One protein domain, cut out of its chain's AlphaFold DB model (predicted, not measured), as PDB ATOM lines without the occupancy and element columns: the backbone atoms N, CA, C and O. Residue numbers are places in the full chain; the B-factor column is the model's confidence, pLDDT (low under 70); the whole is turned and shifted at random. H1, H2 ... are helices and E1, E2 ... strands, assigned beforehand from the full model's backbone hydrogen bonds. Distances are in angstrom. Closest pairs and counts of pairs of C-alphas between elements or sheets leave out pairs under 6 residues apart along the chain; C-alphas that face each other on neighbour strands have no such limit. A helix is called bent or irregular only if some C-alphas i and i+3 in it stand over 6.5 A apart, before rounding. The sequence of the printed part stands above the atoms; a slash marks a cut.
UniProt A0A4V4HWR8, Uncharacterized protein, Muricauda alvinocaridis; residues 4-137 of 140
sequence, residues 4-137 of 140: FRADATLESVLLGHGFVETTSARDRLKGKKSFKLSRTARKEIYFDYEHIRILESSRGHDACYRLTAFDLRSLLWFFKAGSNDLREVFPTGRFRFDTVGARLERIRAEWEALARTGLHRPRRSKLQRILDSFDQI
ATOM      1  N   PHE A   4     153.588 165.461 113.090       94.56
ATOM      2  CA  PHE A   4     154.751 166.184 113.587       94.56
ATOM      3  C   PHE A   4     154.692 167.641 113.140       94.56
ATOM      4  O   PHE A   4     154.248 167.937 112.027       94.56
ATOM      5  N   ARG A   5     155.130 168.557 114.004       96.38
ATOM      6  CA  ARG A   5     155.199 170.000 113.730       96.38
ATOM      7  C   ARG A   5     156.621 170.493 113.954       96.38
ATOM      8  O   ARG A   5     157.472 169.734 114.401       96.38
ATOM      9  N   ALA A   6     156.885 171.755 113.632       95.69
ATOM     10  CA  ALA A   6     158.137 172.421 113.985       95.69
ATOM     11  C   ALA A   6     158.219 172.650 115.512       95.69
ATOM     12  O   ALA A   6     158.069 173.765 116.001       95.69
ATOM     13  N   ASP A   7     158.389 171.568 116.270       94.75
ATOM     14  CA  ASP A   7     158.399 171.541 117.730       94.75
ATOM     15  C   ASP A   7     159.441 170.554 118.277       94.75
ATOM     16  O   ASP A   7     160.078 169.807 117.531       94.75
ATOM     17  N   ALA A   8     159.585 170.526 119.605       94.69
ATOM     18  CA  ALA A   8     160.556 169.689 120.307       94.69
ATOM     19  C   ALA A   8     160.428 168.183 119.997       94.69
ATOM     20  O   ALA A   8     161.426 167.463 120.064       94.69
ATOM     21  N   THR A   9     159.235 167.704 119.631       95.31
ATOM     22  CA  THR A   9     159.022 166.297 119.269       95.31
ATOM     23  C   THR A   9     159.740 165.986 117.964       95.31
ATOM     24  O   THR A   9     160.550 165.060 117.905       95.31
ATOM     25  N   LEU A  10     159.509 166.794 116.924       96.31
ATOM     26  CA  LEU A  10     160.196 166.609 115.647       96.31
ATOM     27  C   LEU A  10     161.705 166.827 115.787       96.31
ATOM     28  O   LEU A  10     162.479 166.088 115.185       96.31
ATOM     29  N   GLU A  11     162.138 167.787 116.607       96.50
ATOM     30  CA  GLU A  11     163.562 167.986 116.907       96.50
ATOM     31  C   GLU A  11     164.205 166.716 117.464       96.50
ATOM     32  O   GLU A  11     165.238 166.282 116.956       96.50
ATOM     33  N   SER A  12     163.573 166.094 118.462       96.88
ATOM     34  CA  SER A  12     164.063 164.856 119.069       96.88
ATOM     35  C   SER A  12     164.194 163.737 118.036       96.88
ATOM     36  O   SER A  12     165.217 163.050 117.998       96.88
ATOM     37  N   VAL A  13     163.211 163.592 117.139       97.12
ATOM     38  CA  VAL A  13     163.284 162.604 116.054       97.12
ATOM     39  C   VAL A  13     164.451 162.904 115.110       97.12
ATOM     40  O   VAL A  13     165.232 162.009 114.790       97.12
ATOM     41  N   LEU A  14     164.622 164.157 114.679       97.88
ATOM     42  CA  LEU A  14     165.727 164.531 113.791       97.88
ATOM     43  C   LEU A  14     167.086 164.236 114.438       97.88
ATOM     44  O   LEU A  14     167.943 163.608 113.812       97.88
ATOM     45  N   LEU A  15     167.272 164.625 115.699       97.62
ATOM     46  CA  LEU A  15     168.500 164.354 116.447       97.62
ATOM     47  C   LEU A  15     168.742 162.844 116.603       97.62
ATOM     48  O   LEU A  15     169.849 162.374 116.337       97.62
ATOM     49  N   GLY A  16     167.702 162.065 116.919       96.94
ATOM     50  CA  GLY A  16     167.767 160.599 116.981       96.94
ATOM     51  C   GLY A  16     168.147 159.946 115.647       96.94
ATOM     52  O   GLY A  16     168.772 158.888 115.621       96.94
ATOM     53  N   HIS A  17     167.859 160.606 114.523       96.81
ATOM     54  CA  HIS A  17     168.249 160.157 113.186       96.81
ATOM     55  C   HIS A  17     169.639 160.628 112.737       96.81
ATOM     56  O   HIS A  17     170.002 160.375 111.580       96.81
ATOM     57  N   GLY A  18     170.417 161.250 113.627       96.88
ATOM     58  CA  GLY A  18     171.790 161.689 113.373       96.88
ATOM     59  C   GLY A  18     171.898 163.071 112.733       96.88
ATOM     60  O   GLY A  18     172.955 163.416 112.208       96.88
ATOM     61  N   PHE A  19     170.824 163.864 112.743       98.06
ATOM     62  CA  PHE A  19     170.927 165.270 112.376       98.06
ATOM     63  C   PHE A  19     171.623 166.052 113.488       98.06
ATOM     64  O   PHE A  19     171.544 165.718 114.667       98.06
ATOM     65  N   VAL A  20     172.277 167.139 113.102       98.00
ATOM     66  CA  VAL A  20     172.849 168.124 114.009       98.00
ATOM     67  C   VAL A  20     172.134 169.451 113.816       98.00
ATOM     68  O   VAL A  20     171.846 169.853 112.684       98.00
ATOM     69  N   GLU A  21     171.865 170.142 114.920       97.94
ATOM     70  CA  GLU A  21     171.379 171.515 114.860       97.94
ATOM     71  C   GLU A  21     172.499 172.428 114.331       97.94
ATOM     72  O   GLU A  21     173.627 172.432 114.834       97.94
ATOM     73  N   THR A  22     172.188 173.207 113.298       97.12
ATOM     74  CA  THR A  22     173.099 174.153 112.639       97.12
ATOM     75  C   THR A  22     172.584 175.589 112.658       97.12
ATOM     76  O   THR A  22     173.080 176.430 111.907       97.12
ATOM     77  N   THR A  23     171.603 175.876 113.514       96.56
ATOM     78  CA  THR A  23     170.982 177.193 113.659       96.56
ATOM     79  C   THR A  23     172.026 178.289 113.870       96.56
ATOM     80  O   THR A  23     172.886 178.195 114.751       96.56
ATOM     81  N   SER A  24     171.927 179.370 113.094       94.62
ATOM     82  CA  SER A  24     172.762 180.556 113.289       94.62
ATOM     83  C   SER A  24     172.394 181.287 114.588       94.62
ATOM     84  O   SER A  24     171.247 181.242 115.036       94.62
ATOM     85  N   ALA A  25     173.332 182.035 115.183       95.88
ATOM     86  CA  ALA A  25     173.040 182.833 116.381       95.88
ATOM     87  C   ALA A  25     171.875 183.817 116.154       95.88
ATOM     88  O   ALA A  25     171.018 183.989 117.018       95.88
ATOM     89  N   ARG A  26     171.803 184.411 114.956       94.56
ATOM     90  CA  ARG A  26     170.733 185.336 114.564       94.56
ATOM     91  C   ARG A  26     169.369 184.654 114.486       94.56
ATOM     92  O   ARG A  26     168.382 185.246 114.909       94.56
ATOM     93  N   ASP A  27     169.302 183.454 113.919       94.31
ATOM     94  CA  ASP A  27     168.044 182.709 113.801       94.31
ATOM     95  C   ASP A  27     167.574 182.180 115.153       94.31
ATOM     96  O   ASP A  27     166.380 182.237 115.446       94.31
ATOM     97  N   ARG A  28     168.510 181.787 116.022       93.38
ATOM     98  CA  ARG A  28     168.205 181.375 117.394       93.38
ATOM     99  C   ARG A  28     167.536 182.493 118.194       93.38
ATOM    100  O   ARG A  28     166.557 182.230 118.884       93.38
ATOM    101  N   LEU A  29     167.992 183.743 118.049       93.62
ATOM    102  CA  LEU A  29     167.340 184.911 118.669       93.62
ATOM    103  C   LEU A  29     165.892 185.113 118.196       93.62
ATOM    104  O   LEU A  29     165.092 185.706 118.909       93.62
ATOM    105  N   LYS A  30     165.550 184.620 117.001       93.69
ATOM    106  CA  LYS A  30     164.196 184.676 116.433       93.69
ATOM    107  C   LYS A  30     163.366 183.425 116.743       93.69
ATOM    108  O   LYS A  30     162.282 183.284 116.192       93.69
ATOM    109  N   GLY A  31     163.878 182.497 117.555       91.75
ATOM    110  CA  GLY A  31     163.205 181.230 117.857       91.75
ATOM    111  C   GLY A  31     163.157 180.241 116.686       91.75
ATOM    112  O   GLY A  31     162.401 179.278 116.736       91.75
ATOM    113  N   LYS A  32     163.948 180.461 115.632       96.12
ATOM    114  CA  LYS A  32     164.030 179.563 114.474       96.12
ATOM    115  C   LYS A  32     165.097 178.501 114.698       96.12
ATOM    116  O   LYS A  32     166.027 178.720 115.475       96.12
ATOM    117  N   LYS A  33     164.994 177.374 113.992       97.56
ATOM    118  CA  LYS A  33     165.960 176.268 114.100       97.56
ATOM    119  C   LYS A  33     166.325 175.700 112.742       97.56
ATOM    120  O   LYS A  33     165.518 175.735 111.819       97.56
ATOM    121  N   SER A  34     167.538 175.172 112.610       97.31
ATOM    122  CA  SER A  34     167.943 174.468 111.398       97.31
ATOM    123  C   SER A  34     168.708 173.188 111.693       97.31
ATOM    124  O   SER A  34     169.481 173.125 112.647       97.31
ATOM    125  N   PHE A  35     168.476 172.164 110.875       98.19
ATOM    126  CA  PHE A  35     169.006 170.818 111.062       98.19
ATOM    127  C   PHE A  35     169.603 170.286 109.766       98.19
ATOM    128  O   PHE A  35     169.010 170.400 108.688       98.19
ATOM    129  N   LYS A  36     170.768 169.646 109.873       97.94
ATOM    130  CA  LYS A  36     171.477 169.017 108.751       97.94
ATOM    131  C   LYS A  36     172.037 167.665 109.168       97.94
ATOM    132  O   LYS A  36     172.351 167.473 110.333       97.94
ATOM    133  N   LEU A  37     172.248 166.746 108.222       96.75
ATOM    134  CA  LEU A  37     172.949 165.481 108.519       96.75
ATOM    135  C   LEU A  37     174.423 165.687 108.894       96.75
ATOM    136  O   LEU A  37     175.018 164.878 109.592       96.75
ATOM    137  N   SER A  38     175.029 166.768 108.416       95.94
ATOM    138  CA  SER A  38     176.343 167.218 108.857       95.94
ATOM    139  C   SER A  38     176.429 168.731 108.696       95.94
ATOM    140  O   SER A  38     175.690 169.327 107.909       95.94
ATOM    141  N   ARG A  39     177.370 169.375 109.391       93.88
ATOM    142  CA  ARG A  39     177.562 170.833 109.292       93.88
ATOM    143  C   ARG A  39     177.872 171.312 107.867       93.88
ATOM    144  O   ARG A  39     177.547 172.443 107.523       93.88
ATOM    145  N   THR A  40     178.468 170.452 107.042       93.62
ATOM    146  CA  THR A  40     178.841 170.739 105.648       93.62
ATOM    147  C   THR A  40     177.810 170.250 104.630       93.62
ATOM    148  O   THR A  40     177.959 170.515 103.435       93.62
ATOM    149  N   ALA A  41     176.759 169.546 105.066       93.62
ATOM    150  CA  ALA A  41     175.718 169.068 104.171       93.62
ATOM    151  C   ALA A  41     174.984 170.243 103.507       93.62
ATOM    152  O   ALA A  41     174.727 171.289 104.111       93.62
ATOM    153  N   ARG A  42     174.629 170.051 102.235       92.94
ATOM    154  CA  ARG A  42     173.909 171.059 101.448       92.94
ATOM    155  C   ARG A  42     172.421 171.102 101.767       92.94
ATOM    156  O   ARG A  42     171.828 172.171 101.663       92.94
ATOM    157  N   LYS A  43     171.829 169.959 102.118       95.44
ATOM    158  CA  LYS A  43     170.413 169.851 102.474       95.44
ATOM    159  C   LYS A  43     170.193 170.299 103.912       95.44
ATOM    160  O   LYS A  43     171.004 169.977 104.779       95.44
ATOM    161  N   GLU A  44     169.085 170.978 104.154       96.81
ATOM    162  CA  GLU A  44     168.721 171.535 105.453       96.81
ATOM    163  C   GLU A  44     167.217 171.430 105.690       96.81
ATOM    164  O   GLU A  44     166.416 171.627 104.774       96.81
ATOM    165  N   ILE A  45     166.850 171.123 106.928       97.69
ATOM    166  CA  ILE A  45     165.489 171.265 107.438       97.69
ATOM    167  C   ILE A  45     165.484 172.541 108.264       97.69
ATOM    168  O   ILE A  45     166.263 172.664 109.207       97.69
ATOM    169  N   TYR A  46     164.634 173.491 107.909       97.25
ATOM    170  CA  TYR A  46     164.556 174.786 108.568       97.25
ATOM    171  C   TYR A  46     163.174 174.982 109.177       97.25
ATOM    172  O   TYR A  46     162.165 174.892 108.476       97.25
ATOM    173  N   PHE A  47     163.139 175.250 110.476       96.94
ATOM    174  CA  PHE A  47     161.936 175.594 111.214       96.94
ATOM    175  C   PHE A  47     161.796 177.111 111.234       96.94
ATOM    176  O   PHE A  47     162.583 177.818 111.870       96.94
ATOM    177  N   ASP A  48     160.796 177.598 110.510       92.69
ATOM    178  CA  ASP A  48     160.418 179.003 110.450       92.69
ATOM    179  C   ASP A  48     159.127 179.193 111.245       92.69
ATOM    180  O   ASP A  48     158.033 179.212 110.683       92.69
ATOM    181  N   TYR A  49     159.265 179.256 112.570       91.19
ATOM    182  CA  TYR A  49     158.147 179.206 113.514       91.19
ATOM    183  C   TYR A  49     157.318 177.924 113.340       91.19
ATOM    184  O   TYR A  49     157.755 176.866 113.776       91.19
ATOM    185  N   GLU A  50     156.157 177.992 112.687       90.81
ATOM    186  CA  GLU A  50     155.273 176.841 112.470       90.81
ATOM    187  C   GLU A  50     155.595 176.063 111.187       90.81
ATOM    188  O   GLU A  50     155.115 174.943 111.001       90.81
ATOM    189  N   HIS A  51     156.398 176.637 110.286       94.06
ATOM    190  CA  HIS A  51     156.717 176.014 109.006       94.06
ATOM    191  C   HIS A  51     157.962 175.143 109.088       94.06
ATOM    192  O   HIS A  51     159.018 175.566 109.551       94.06
ATOM    193  N   ILE A  52     157.869 173.967 108.487       97.00
ATOM    194  CA  ILE A  52     158.979 173.074 108.189       97.00
ATOM    195  C   ILE A  52     159.338 173.278 106.718       97.00
ATOM    196  O   ILE A  52     158.540 172.982 105.829       97.00
ATOM    197  N   ARG A  53     160.539 173.793 106.448       96.88
ATOM    198  CA  ARG A  53     161.039 174.079 105.096       96.88
ATOM    199  C   ARG A  53     162.198 173.160 104.754       96.88
ATOM    200  O   ARG A  53     163.119 173.002 105.552       96.88
ATOM    201  N   ILE A  54     162.174 172.594 103.552       96.44
ATOM    202  CA  ILE A  54     163.215 171.689 103.058       96.44
ATOM    203  C   ILE A  54     164.052 172.447 102.043       96.44
ATOM    204  O   ILE A  54     163.541 172.887 101.014       96.44
ATOM    205  N   LEU A  55     165.331 172.636 102.345       94.56
ATOM    206  CA  LEU A  55     166.228 173.497 101.583       94.56
ATOM    207  C   LEU A  55     167.440 172.712 101.076       94.56
ATOM    208  O   LEU A  55     167.867 171.734 101.685       94.56
ATOM    209  N   GLU A  56     168.035 173.173  99.979       91.69
ATOM    210  CA  GLU A  56     169.347 172.731  99.510       91.69
ATOM    211  C   GLU A  56     170.191 173.922  99.047       91.69
ATOM    212  O   GLU A  56     169.884 174.569  98.044       91.69
ATOM    213  N   SER A  57     171.274 174.210  99.780       80.75
ATOM    214  CA  SER A  57     172.221 175.339  99.626       80.75
ATOM    215  C   SER A  57     171.630 176.760  99.716       80.75
ATOM    216  O   SER A  57     172.340 177.675 100.109       80.75
ATOM    217  N   SER A  58     170.366 176.945  99.335       75.69
ATOM    218  CA  SER A  58     169.540 178.167  99.407       75.69
ATOM    219  C   SER A  58     168.217 178.001  98.646       75.69
ATOM    220  O   SER A  58     167.302 178.810  98.790       75.69
ATOM    221  N   ARG A  59     168.096 176.955  97.817       85.75
ATOM    222  CA  ARG A  59     166.887 176.656  97.048       85.75
ATOM    223  C   ARG A  59     165.904 175.879  97.912       85.75
ATOM    224  O   ARG A  59     166.274 174.871  98.508       85.75
ATOM    225  N   GLY A  60     164.659 176.344  97.959       88.12
ATOM    226  CA  GLY A  60     163.566 175.598  98.572       88.12
ATOM    227  C   GLY A  60     163.132 174.436  97.685       88.12
ATOM    228  O   GLY A  60     162.953 174.611  96.479       88.12
ATOM    229  N   HIS A  61     162.975 173.270  98.298       91.75
ATOM    230  CA  HIS A  61     162.353 172.097  97.697       91.75
ATOM    231  C   HIS A  61     160.851 172.100  97.961       91.75
ATOM    232  O   HIS A  61     160.066 172.167  97.020       91.75
ATOM    233  N   ASP A  62     160.481 172.109  99.241       93.19
ATOM    234  CA  ASP A  62     159.091 172.082  99.693       93.19
ATOM    235  C   ASP A  62     158.952 172.726 101.083       93.19
ATOM    236  O   ASP A  62     159.955 172.959 101.775       93.19
ATOM    237  N   ALA A  63     157.722 173.026 101.495       94.25
ATOM    238  CA  ALA A  63     157.405 173.524 102.826       94.25
ATOM    239  C   ALA A  63     156.014 173.072 103.283       94.25
ATOM    240  O   ALA A  63     155.066 173.038 102.506       94.25
ATOM    241  N   CYS A  64     155.876 172.781 104.572       95.19
ATOM    242  CA  CYS A  64     154.607 172.379 105.172       95.19
ATOM    243  C   CYS A  64     154.519 172.853 106.626       95.19
ATOM    244  O   CYS A  64     155.514 173.263 107.214       95.19
ATOM    245  N   TYR A  65     153.327 172.795 107.213       94.94
ATOM    246  CA  TYR A  65     153.107 173.107 108.635       94.94
ATOM    247  C   TYR A  65     153.085 171.855 109.514       94.94
ATOM    248  O   TYR A  65     153.211 171.925 110.735       94.94
ATOM    249  N   ARG A  66     152.820 170.699 108.897       94.88
ATOM    250  CA  ARG A  66     152.637 169.416 109.567       94.88
ATOM    251  C   ARG A  66     153.139 168.305 108.664       94.88
ATOM    252  O   ARG A  66     152.902 168.353 107.461       94.88
ATOM    253  N   LEU A  67     153.767 167.307 109.269       95.56
ATOM    254  CA  LEU A  67     154.173 166.071 108.616       95.56
ATOM    255  C   LEU A  67     153.308 164.934 109.142       95.56
ATOM    256  O   LEU A  67     153.156 164.772 110.354       95.56
ATOM    257  N   THR A  68     152.777 164.115 108.245       96.12
ATOM    258  CA  THR A  68     152.340 162.767 108.617       96.12
ATOM    259  C   THR A  68     153.560 161.880 108.881       96.12
ATOM    260  O   THR A  68     154.689 162.225 108.524       96.12
ATOM    261  N   ALA A  69     153.350 160.691 109.450       95.19
ATOM    262  CA  ALA A  69     154.411 159.689 109.541       95.19
ATOM    263  C   ALA A  69     155.016 159.364 108.156       95.19
ATOM    264  O   ALA A  69     156.232 159.252 108.011       95.19
ATOM    265  N   PHE A  70     154.194 159.279 107.106       95.50
ATOM    266  CA  PHE A  70     154.700 159.039 105.753       95.50
ATOM    267  C   PHE A  70     155.579 160.194 105.249       95.50
ATOM    268  O   PHE A  70     156.641 159.954 104.665       95.50
ATOM    269  N   ASP A  71     155.183 161.440 105.511       96.12
ATOM    270  CA  ASP A  71     155.970 162.618 105.133       96.12
ATOM    271  C   ASP A  71     157.303 162.649 105.878       96.12
ATOM    272  O   ASP A  71     158.352 162.862 105.268       96.12
ATOM    273  N   LEU A  72     157.284 162.366 107.182       96.88
ATOM    274  CA  LEU A  72     158.492 162.296 107.994       96.88
ATOM    275  C   LEU A  72     159.435 161.196 107.496       96.88
ATOM    276  O   LEU A  72     160.623 161.451 107.302       96.88
ATOM    277  N   ARG A  73     158.913 160.003 107.188       97.25
ATOM    278  CA  ARG A  73     159.696 158.923 106.572       97.25
ATOM    279  C   ARG A  73     160.328 159.368 105.254       97.25
ATOM    280  O   ARG A  73     161.524 159.172 105.044       97.25
ATOM    281  N   SER A  74     159.537 160.010 104.399       96.75
ATOM    282  CA  SER A  74     159.970 160.510 103.092       96.75
ATOM    283  C   SER A  74     161.082 161.545 103.202       96.75
ATOM    284  O   SER A  74     162.080 161.476 102.479       96.75
ATOM    285  N   LEU A  75     160.938 162.470 104.145       96.94
ATOM    286  CA  LEU A  75     161.939 163.471 104.469       96.94
ATOM    287  C   LEU A  75     163.226 162.815 104.975       96.94
ATOM    288  O   LEU A  75     164.297 163.071 104.429       96.94
ATOM    289  N   LEU A  76     163.145 161.923 105.962       97.25
ATOM    290  CA  LEU A  76     164.321 161.248 106.515       97.25
ATOM    291  C   LEU A  76     165.062 160.445 105.437       97.25
ATOM    292  O   LEU A  76     166.294 160.492 105.368       97.25
ATOM    293  N   TRP A  77     164.319 159.772 104.554       97.38
ATOM    294  CA  TRP A  77     164.885 159.046 103.422       97.38
ATOM    295  C   TRP A  77     165.604 159.979 102.453       97.38
ATOM    296  O   TRP A  77     166.755 159.733 102.106       97.38
ATOM    297  N   PHE A  78     164.975 161.090 102.060       96.44
ATOM    298  CA  PHE A  78     165.559 162.054 101.127       96.44
ATOM    299  C   PHE A  78     166.917 162.591 101.593       96.44
ATOM    300  O   PHE A  78     167.820 162.819 100.778       96.44
ATOM    301  N   PHE A  79     167.092 162.794 102.897       96.19
ATOM    302  CA  PHE A  79     168.366 163.252 103.440       96.19
ATOM    303  C   PHE A  79     169.436 162.156 103.402       96.19
ATOM    304  O   PHE A  79     170.575 162.462 103.048       96.19
ATOM    305  N   LYS A  80     169.080 160.902 103.710       94.81
ATOM    306  CA  LYS A  80     170.023 159.775 103.839       94.81
ATOM    307  C   LYS A  80     170.320 159.042 102.525       94.81
ATOM    308  O   LYS A  80     171.372 158.421 102.403       94.81
ATOM    309  N   ALA A  81     169.416 159.099 101.552       94.38
ATOM    310  CA  ALA A  81     169.540 158.362 100.302       94.38
ATOM    311  C   ALA A  81     170.720 158.846  99.446       94.38
ATOM    312  O   ALA A  81     171.016 160.042  99.350       94.38
ATOM    313  N   GLY A  82     171.372 157.898  98.769       92.50
ATOM    314  CA  GLY A  82     172.447 158.187  97.824       92.50
ATOM    315  C   GLY A  82     171.938 158.909  96.573       92.50
ATOM    316  O   GLY A  82     170.795 158.738  96.150       92.50
ATOM    317  N   SER A  83     172.805 159.688  95.919       91.56
ATOM    318  CA  SER A  83     172.463 160.471  94.716       91.56
ATOM    319  C   SER A  83     171.836 159.633  93.593       91.56
ATOM    320  O   SER A  83     170.907 160.086  92.925       91.56
ATOM    321  N   ASN A  84     172.303 158.396  93.407       92.50
ATOM    322  CA  ASN A  84     171.782 157.478  92.393       92.50
ATOM    323  C   ASN A  84     170.347 157.006  92.666       92.50
ATOM    324  O   ASN A  84     169.636 156.693  91.710       92.50
ATOM    325  N   ASP A  85     169.930 156.960  93.930       95.19
ATOM    326  CA  ASP A  85     168.576 156.565  94.340       95.19
ATOM    327  C   ASP A  85     167.647 157.759  94.374       95.19
ATOM    328  O   ASP A  85     166.505 157.683  93.928       95.19
ATOM    329  N   LEU A  86     168.173 158.898  94.818       94.44
ATOM    330  CA  LEU A  86     167.465 160.163  94.755       94.44
ATOM    331  C   LEU A  86     167.020 160.482  93.337       94.44
ATOM    332  O   LEU A  86     165.902 160.933  93.164       94.44
ATOM    333  N   ARG A  87     167.832 160.198  92.315       94.19
ATOM    334  CA  ARG A  87     167.420 160.387  90.913       94.19
ATOM    335  C   ARG A  87     166.284 159.462  90.476       94.19
ATOM    336  O   ARG A  87     165.557 159.807  89.552       94.19
ATOM    337  N   GLU A  88     166.117 158.308  91.119       94.56
ATOM    338  CA  GLU A  88     164.976 157.435  90.841       94.56
ATOM    339  C   GLU A  88     163.700 158.005  91.438       94.56
ATOM    340  O   GLU A  88     162.690 158.049  90.749       94.56
ATOM    341  N   VAL A  89     163.731 158.466  92.688       94.75
ATOM    342  CA  VAL A  89     162.529 158.964  93.380       94.75
ATOM    343  C   VAL A  89     162.229 160.430  93.038       94.75
ATOM    344  O   VAL A  89     161.076 160.835  92.950       94.75
ATOM    345  N   PHE A  90     163.255 161.214  92.730       93.31
ATOM    346  CA  PHE A  90     163.178 162.632  92.385       93.31
ATOM    347  C   PHE A  90     163.917 162.897  91.063       93.31
ATOM    348  O   PHE A  90     165.007 163.476  91.068       93.31
ATOM    349  N   PRO A  91     163.353 162.508  89.901       88.44
ATOM    350  CA  PRO A  91     164.015 162.690  88.604       88.44
ATOM    351  C   PRO A  91     164.339 164.153  88.277       88.44
ATOM    352  O   PRO A  91     165.327 164.442  87.611       88.44
ATOM    353  N   THR A  92     163.533 165.092  88.783       88.62
ATOM    354  CA  THR A  92     163.750 166.541  88.631       88.62
ATOM    355  C   THR A  92     164.774 167.103  89.622       88.62
ATOM    356  O   THR A  92     165.064 168.299  89.605       88.62
ATOM    357  N   GLY A  93     165.280 166.265  90.529       85.75
ATOM    358  CA  GLY A  93     166.120 166.654  91.655       85.75
ATOM    359  C   GLY A  93     165.379 167.408  92.758       85.75
ATOM    360  O   GLY A  93     166.010 167.738  93.756       85.75
ATOM    361  N   ARG A  94     164.073 167.685  92.608       90.62
ATOM    362  CA  ARG A  94     163.281 168.407  93.611       90.62
ATOM    363  C   ARG A  94     162.515 167.450  94.511       90.62
ATOM    364  O   ARG A  94     161.745 166.631  94.015       90.62
ATOM    365  N   PHE A  95     162.699 167.593  95.818       94.31
ATOM    366  CA  PHE A  95     161.877 166.907  96.807       94.31
ATOM    367  C   PHE A  95     160.507 167.580  96.900       94.31
ATOM    368  O   PHE A  95     160.438 168.801  97.024       94.31
ATOM    369  N   ARG A  96     159.434 166.789  96.845       94.62
ATOM    370  CA  ARG A  96     158.068 167.253  97.101       94.62
ATOM    371  C   ARG A  96     157.256 166.172  97.787       94.62
ATOM    372  O   ARG A  96     157.197 165.060  97.253       94.62
ATOM    373  N   PHE A  97     156.616 166.499  98.906       94.62
ATOM    374  CA  PHE A  97     155.871 165.531  99.719       94.62
ATOM    375  C   PHE A  97     154.765 164.834  98.918       94.62
ATOM    376  O   PHE A  97     154.691 163.605  98.886       94.62
ATOM    377  N   ASP A  98     153.985 165.615  98.169       93.69
ATOM    378  CA  ASP A  98     152.833 165.156  97.384       93.69
ATOM    379  C   ASP A  98     153.179 164.160  96.261       93.69
ATOM    380  O   ASP A  98     152.316 163.414  95.800       93.69
ATOM    381  N   THR A  99     154.440 164.107  95.828       93.38
ATOM    382  CA  THR A  99     154.873 163.221  94.733       93.38
ATOM    383  C   THR A  99     155.518 161.914  95.193       93.38
ATOM    384  O   THR A  99     155.587 160.971  94.398       93.38
ATOM    385  N   VAL A 100     155.982 161.820  96.449       95.56
ATOM    386  CA  VAL A 100     156.800 160.678  96.907       95.56
ATOM    387  C   VAL A 100     156.018 159.370  96.847       95.56
ATOM    388  O   VAL A 100     156.503 158.403  96.263       95.56
ATOM    389  N   GLY A 101     154.791 159.350  97.378       96.06
ATOM    390  CA  GLY A 101     153.948 158.150  97.396       96.06
ATOM    391  C   GLY A 101     153.696 157.597  95.995       96.06
ATOM    392  O   GLY A 101     154.031 156.451  95.707       96.06
ATOM    393  N   ALA A 102     153.220 158.445  95.078       95.69
ATOM    394  CA  ALA A 102     152.978 158.047  93.691       95.69
ATOM    395  C   ALA A 102     154.245 157.519  92.997       95.69
ATOM    396  O   ALA A 102     154.172 156.640  92.136       95.69
ATOM    397  N   ARG A 103     155.425 158.045  93.351       96.44
ATOM    398  CA  ARG A 103     156.678 157.571  92.773       96.44
ATOM    399  C   ARG A 103     157.121 156.226  93.340       96.44
ATOM    400  O   ARG A 103     157.564 155.386  92.556       96.44
ATOM    401  N   LEU A 104     156.993 156.012  94.646       97.25
ATOM    402  CA  LEU A 104     157.297 154.725  95.273       97.25
ATOM    403  C   LEU A 104     156.381 153.617  94.747       97.25
ATOM    404  O   LEU A 104     156.875 152.540  94.430       97.25
ATOM    405  N   GLU A 105     155.096 153.905  94.529       97.56
ATOM    406  CA  GLU A 105     154.167 152.947  93.915       97.56
ATOM    407  C   GLU A 105     154.579 152.563  92.490       97.56
ATOM    408  O   GLU A 105     154.585 151.386  92.129       97.56
ATOM    409  N   ARG A 106     155.033 153.528  91.679       97.31
ATOM    410  CA  ARG A 106     155.589 153.226  90.348       97.31
ATOM    411  C   ARG A 106     156.838 152.349  90.428       97.31
ATOM    412  O   ARG A 106     156.988 151.442  89.616       97.31
ATOM    413  N   ILE A 107     157.728 152.619  91.384       97.12
ATOM    414  CA  ILE A 107     158.937 151.815  91.612       97.12
ATOM    415  C   ILE A 107     158.564 150.388  92.034       97.12
ATOM    416  O   ILE A 107     159.153 149.435  91.524       97.12
ATOM    417  N   ARG A 108     157.570 150.234  92.917       97.69
ATOM    418  CA  ARG A 108     157.044 148.937  93.360       97.69
ATOM    419  C   ARG A 108     156.460 148.145  92.192       97.69
ATOM    420  O   ARG A 108     156.885 147.017  91.962       97.69
ATOM    421  N   ALA A 109     155.587 148.762  91.398       97.06
ATOM    422  CA  ALA A 109     155.000 148.133  90.216       97.06
ATOM    423  C   ALA A 109     156.067 147.703  89.189       97.06
ATOM    424  O   ALA A 109     156.001 146.601  88.644       97.06
ATOM    425  N   GLU A 110     157.081 148.542  88.950       95.94
ATOM    426  CA  GLU A 110     158.199 148.204  88.062       95.94
ATOM    427  C   GLU A 110     159.011 147.017  88.605       95.94
ATOM    428  O   GLU A 110     159.319 146.079  87.866       95.94
ATOM    429  N   TRP A 111     159.331 147.017  89.902       96.19
ATOM    430  CA  TRP A 111     160.049 145.919  90.547       96.19
ATOM    431  C   TRP A 111     159.284 144.591  90.450       96.19
ATOM    432  O   TRP A 111     159.884 143.572  90.099       96.19
ATOM    433  N   GLU A 112     157.970 144.599  90.689       95.06
ATOM    434  CA  GLU A 112     157.117 143.411  90.568       95.06
ATOM    435  C   GLU A 112     157.056 142.884  89.130       95.06
ATOM    436  O   GLU A 112     157.166 141.675  88.907       95.06
ATOM    437  N   ALA A 113     156.935 143.771  88.138       94.12
ATOM    438  CA  ALA A 113     156.933 143.385  86.730       94.12
ATOM    439  C   ALA A 113     158.261 142.719  86.322       94.12
ATOM    440  O   ALA A 113     158.263 141.663  85.685       94.12
ATOM    441  N   LEU A 114     159.397 143.284  86.746       93.56
ATOM    442  CA  LEU A 114     160.722 142.702  86.505       93.56
ATOM    443  C   LEU A 114     160.936 141.387  87.265       93.56
ATOM    444  O   LEU A 114     161.640 140.495  86.787       93.56
ATOM    445  N   ALA A 115     160.326 141.231  88.441       90.75
ATOM    446  CA  ALA A 115     160.394 139.989  89.199       90.75
ATOM    447  C   ALA A 115     159.722 138.823  88.460       90.75
ATOM    448  O   ALA A 115     160.255 137.714  88.494       90.75
ATOM    449  N   ARG A 116     158.610 139.080  87.756       91.06
ATOM    450  CA  ARG A 116     157.877 138.067  86.973       91.06
ATOM    451  C   ARG A 116     158.618 137.632  85.711       91.06
ATOM    452  O   ARG A 116     158.530 136.470  85.335       91.06
ATOM    453  N   THR A 117     159.342 138.541  85.058       87.75
ATOM    454  CA  THR A 117     160.059 138.237  83.805       87.75
ATOM    455  C   THR A 117     161.436 137.613  84.032       87.75
ATOM    456  O   THR A 117     161.988 137.009  83.118       87.75
ATOM    457  N   GLY A 118     162.023 137.763  85.227       79.75
ATOM    458  CA  GLY A 118     163.357 137.238  85.554       79.75
ATOM    459  C   GLY A 118     164.521 137.972  84.866       79.75
ATOM    460  O   GLY A 118     165.684 137.605  85.063       79.75
ATOM    461  N   LEU A 119     164.228 139.023  84.093       82.00
ATOM    462  CA  LEU A 119     165.188 139.830  83.339       82.00
ATOM    463  C   LEU A 119     165.635 141.076  84.131       82.00
ATOM    464  O   LEU A 119     165.094 141.404  85.184       82.00
ATOM    465  N   HIS A 120     166.661 141.776  83.631       85.50
ATOM    466  CA  HIS A 120     167.160 143.047  84.186       85.50
ATOM    467  C   HIS A 120     167.522 143.018  85.686       85.50
ATOM    468  O   HIS A 120     167.205 143.947  86.437       85.50
ATOM    469  N   ARG A 121     168.253 141.982  86.123       88.62
ATOM    470  CA  ARG A 121     168.683 141.808  87.526       88.62
ATOM    471  C   ARG A 121     169.257 143.083  88.176       88.62
ATOM    472  O   ARG A 121     168.798 143.408  89.268       88.62
ATOM    473  N   PRO A 122     170.155 143.864  87.533       93.44
ATOM    474  CA  PRO A 122     170.697 145.073  88.158       93.44
ATOM    475  C   PRO A 122     169.629 146.130  88.471       93.44
ATOM    476  O   PRO A 122     169.648 146.736  89.542       93.44
ATOM    477  N   ARG A 123     168.664 146.334  87.559       95.12
ATOM    478  CA  ARG A 123     167.548 147.268  87.764       95.12
ATOM    479  C   ARG A 123     166.665 146.790  88.908       95.12
ATOM    480  O   ARG A 123     166.382 147.571  89.810       95.12
ATOM    481  N   ARG A 124     166.308 145.503  88.915       94.25
ATOM    482  CA  ARG A 124     165.497 144.903  89.980       94.25
ATOM    483  C   ARG A 124     166.148 145.074  91.356       94.25
ATOM    484  O   ARG A 124     165.485 145.550  92.270       94.25
ATOM    485  N   SER A 125     167.438 144.765  91.490       94.81
ATOM    486  CA  SER A 125     168.175 144.949  92.748       94.81
ATOM    487  C   SER A 125     168.223 146.415  93.187       94.81
ATOM    488  O   SER A 125     168.102 146.700  94.375       94.81
ATOM    489  N   LYS A 126     168.357 147.361  92.245       95.94
ATOM    490  CA  LYS A 126     168.306 148.796  92.559       95.94
ATOM    491  C   LYS A 126     166.943 149.203  93.123       95.94
ATOM    492  O   LYS A 126     166.908 149.873  94.149       95.94
ATOM    493  N   LEU A 127     165.848 148.805  92.472       97.00
ATOM    494  CA  LEU A 127     164.492 149.157  92.908       97.00
ATOM    495  C   LEU A 127     164.156 148.541  94.264       97.00
ATOM    496  O   LEU A 127     163.644 149.239  95.132       97.00
ATOM    497  N   GLN A 128     164.526 147.276  94.467       96.38
ATOM    498  CA  GLN A 128     164.358 146.607  95.752       96.38
ATOM    499  C   GLN A 128     165.090 147.357  96.866       96.38
ATOM    500  O   GLN A 128     164.484 147.718  97.864       96.38
ATOM    501  N   ARG A 129     166.369 147.693  96.654       96.81
ATOM    502  CA  ARG A 129     167.164 148.437  97.635       96.81
ATOM    503  C   ARG A 129     166.544 149.788  97.994       96.81
ATOM    504  O   ARG A 129     166.635 150.200  99.144       96.81
ATOM    505  N   ILE A 130     165.935 150.482  97.031       97.62
ATOM    506  CA  ILE A 130     165.231 151.745  97.291       97.62
ATOM    507  C   ILE A 130     164.049 151.505  98.232       97.62
ATOM    508  O   ILE A 130     163.975 152.175  99.259       97.62
ATOM    509  N   LEU A 131     163.183 150.538  97.912       97.50
ATOM    510  CA  LEU A 131     162.015 150.190  98.729       97.50
ATOM    511  C   LEU A 131     162.435 149.745 100.137       97.50
ATOM    512  O   LEU A 131     161.984 150.327 101.118       97.50
ATOM    513  N   ASP A 132     163.390 148.818 100.234       96.81
ATOM    514  CA  ASP A 132     163.895 148.308 101.512       96.81
ATOM    515  C   ASP A 132     164.493 149.438 102.362       96.81
ATOM    516  O   ASP A 132     164.199 149.557 103.549       96.81
ATOM    517  N   SER A 133     165.300 150.320 101.757       97.06
ATOM    518  CA  SER A 133     165.899 151.454 102.475       97.06
ATOM    519  C   SER A 133     164.868 152.474 102.960       97.06
ATOM    520  O   SER A 133     165.122 153.178 103.935       97.06
ATOM    521  N   PHE A 134     163.722 152.577 102.284       96.81
ATOM    522  CA  PHE A 134     162.613 153.424 102.706       96.81
ATOM    523  C   PHE A 134     161.869 152.794 103.886       96.81
ATOM    524  O   PHE A 134     161.639 153.461 104.895       96.81
ATOM    525  N   ASP A 135     161.563 151.499 103.799       95.06
ATOM    526  CA  ASP A 135     160.821 150.755 104.823       95.06
ATOM    527  C   ASP A 135     161.629 150.551 106.119       95.06
ATOM    528  O   ASP A 135     161.064 150.476 107.212       95.06
ATOM    529  N   GLN A 136     162.962 150.548 106.029       95.31
ATOM    530  CA  GLN A 136     163.867 150.499 107.184       95.31
ATOM    531  C   GLN A 136     163.873 151.781 108.029       95.31
ATOM    532  O   GLN A 136     164.411 151.780 109.136       95.31
ATOM    533  N   ILE A 137     163.290 152.883 107.548       95.12
ATOM    534  CA  ILE A 137     163.212 154.117 108.329       95.12
ATOM    535  C   ILE A 137     162.092 154.001 109.357       95.12
ATOM    536  O   ILE A 137     160.901 154.130 109.055       95.12
TER     537      ILE A 137
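Overview. This is residues 4 to 137 of the 140 residues of an uncharacterized protein of Muricauda alvinocaridis (UniProt A0A4V4HWR8). Two lobes stand end to end in a rod: a strongly twisted four-stranded sheet with H1 over part of it and little H2 at its far tip, and a long helical hairpin, H5 and H6. H3 sits between the lobes, its residues 71 to 77 meeting the hairpin helices, with short H4 beside the hairpin. The 134 printed residues hold six named helices and four strands, in the order H1 H2 E1 E2 E3 E4 H3 H4 H5 H6; the class is mixed. The sheet, order E1 E2 E3 E4, is antiparallel, a meander, each strand the antiparallel neighbour of the one before. The whole is compact, radius of gyration of the C-alphas 16.4 A, and spans 59 by 27 by 26 A.

Arrangement. H1, residues 8 to 16, is on the sheet of E1 (33 to 36), E2 (43 to 48), E3 (51 to 56) and E4 (59 to 64), at a height over the sheet of 10.5 A. It lies over E1 and only just over E2, where 3 of its C-alphas fall, and runs along the strands, at 20 degrees to E1 on the local plane. Residues 20 to 21 pair antiparallel with 35 to 36 of E1. H2, residues 25 to 29, only grazes the sheet; its closest C-alphas to E1 are Asp 27 and Lys 33, 6.8 A. Hairpins join E1 and E2 (N 35 to O 45, 2.8 A), E2 and E3 (N 46 to O 53, 2.8 A), and E3 and E4 (N 54 to O 62, 2.9 A), each within hydrogen-bond range. H3, residues 69 to 80, only grazes the sheet and is near H1. H4, residues 83 to 89, is close to H3 but not clearly touching (C-alphas of Phe 78 and Leu 86, 6.9 A). H5, residues 97 to 117, touches H3 about perpendicular, at 77 degrees (closest C-alphas Asp 71 and Phe 97, 6.1 A), and only just touches H4, with 3 pairs within 8 A (closest Val 89 and Arg 103, 6.0 A). H6, residues 121 to 135, forms a helical hairpin with H5, at a steep tilt of 40 degrees, opposite ways (closest C-alphas Trp 111 and Arg 124, 5.6 A), and touches H3 (Trp 77 and Phe 134, 6.1 A). Every O i to N i+4 pair is within hydrogen-bond range in H1, H2, H3 and H6; H4 has 2 of 3, H5 15 of 17.

Along the chain. H1 begins at C-alpha 8 (160.556, 169.689, 120.307). The longer elements are E2, 15.7 A, E3, 16.1 A, H3, 16.6 A, H6, 21.0 A, and H5, 31.9 A, irregular with C-alphas 98 and 101 7.1 A apart. H6 ends at C-alpha 135 (160.821, 150.755, 104.823).

Size, cuts and confidence. The farthest C-alphas, Leu 29 and Thr 117, are 58.7 A apart. The printed part has no cut and no long link. The mean pLDDT of the printed part, the model's own confidence, is 94.4, and no printed residue has a pLDDT under 70.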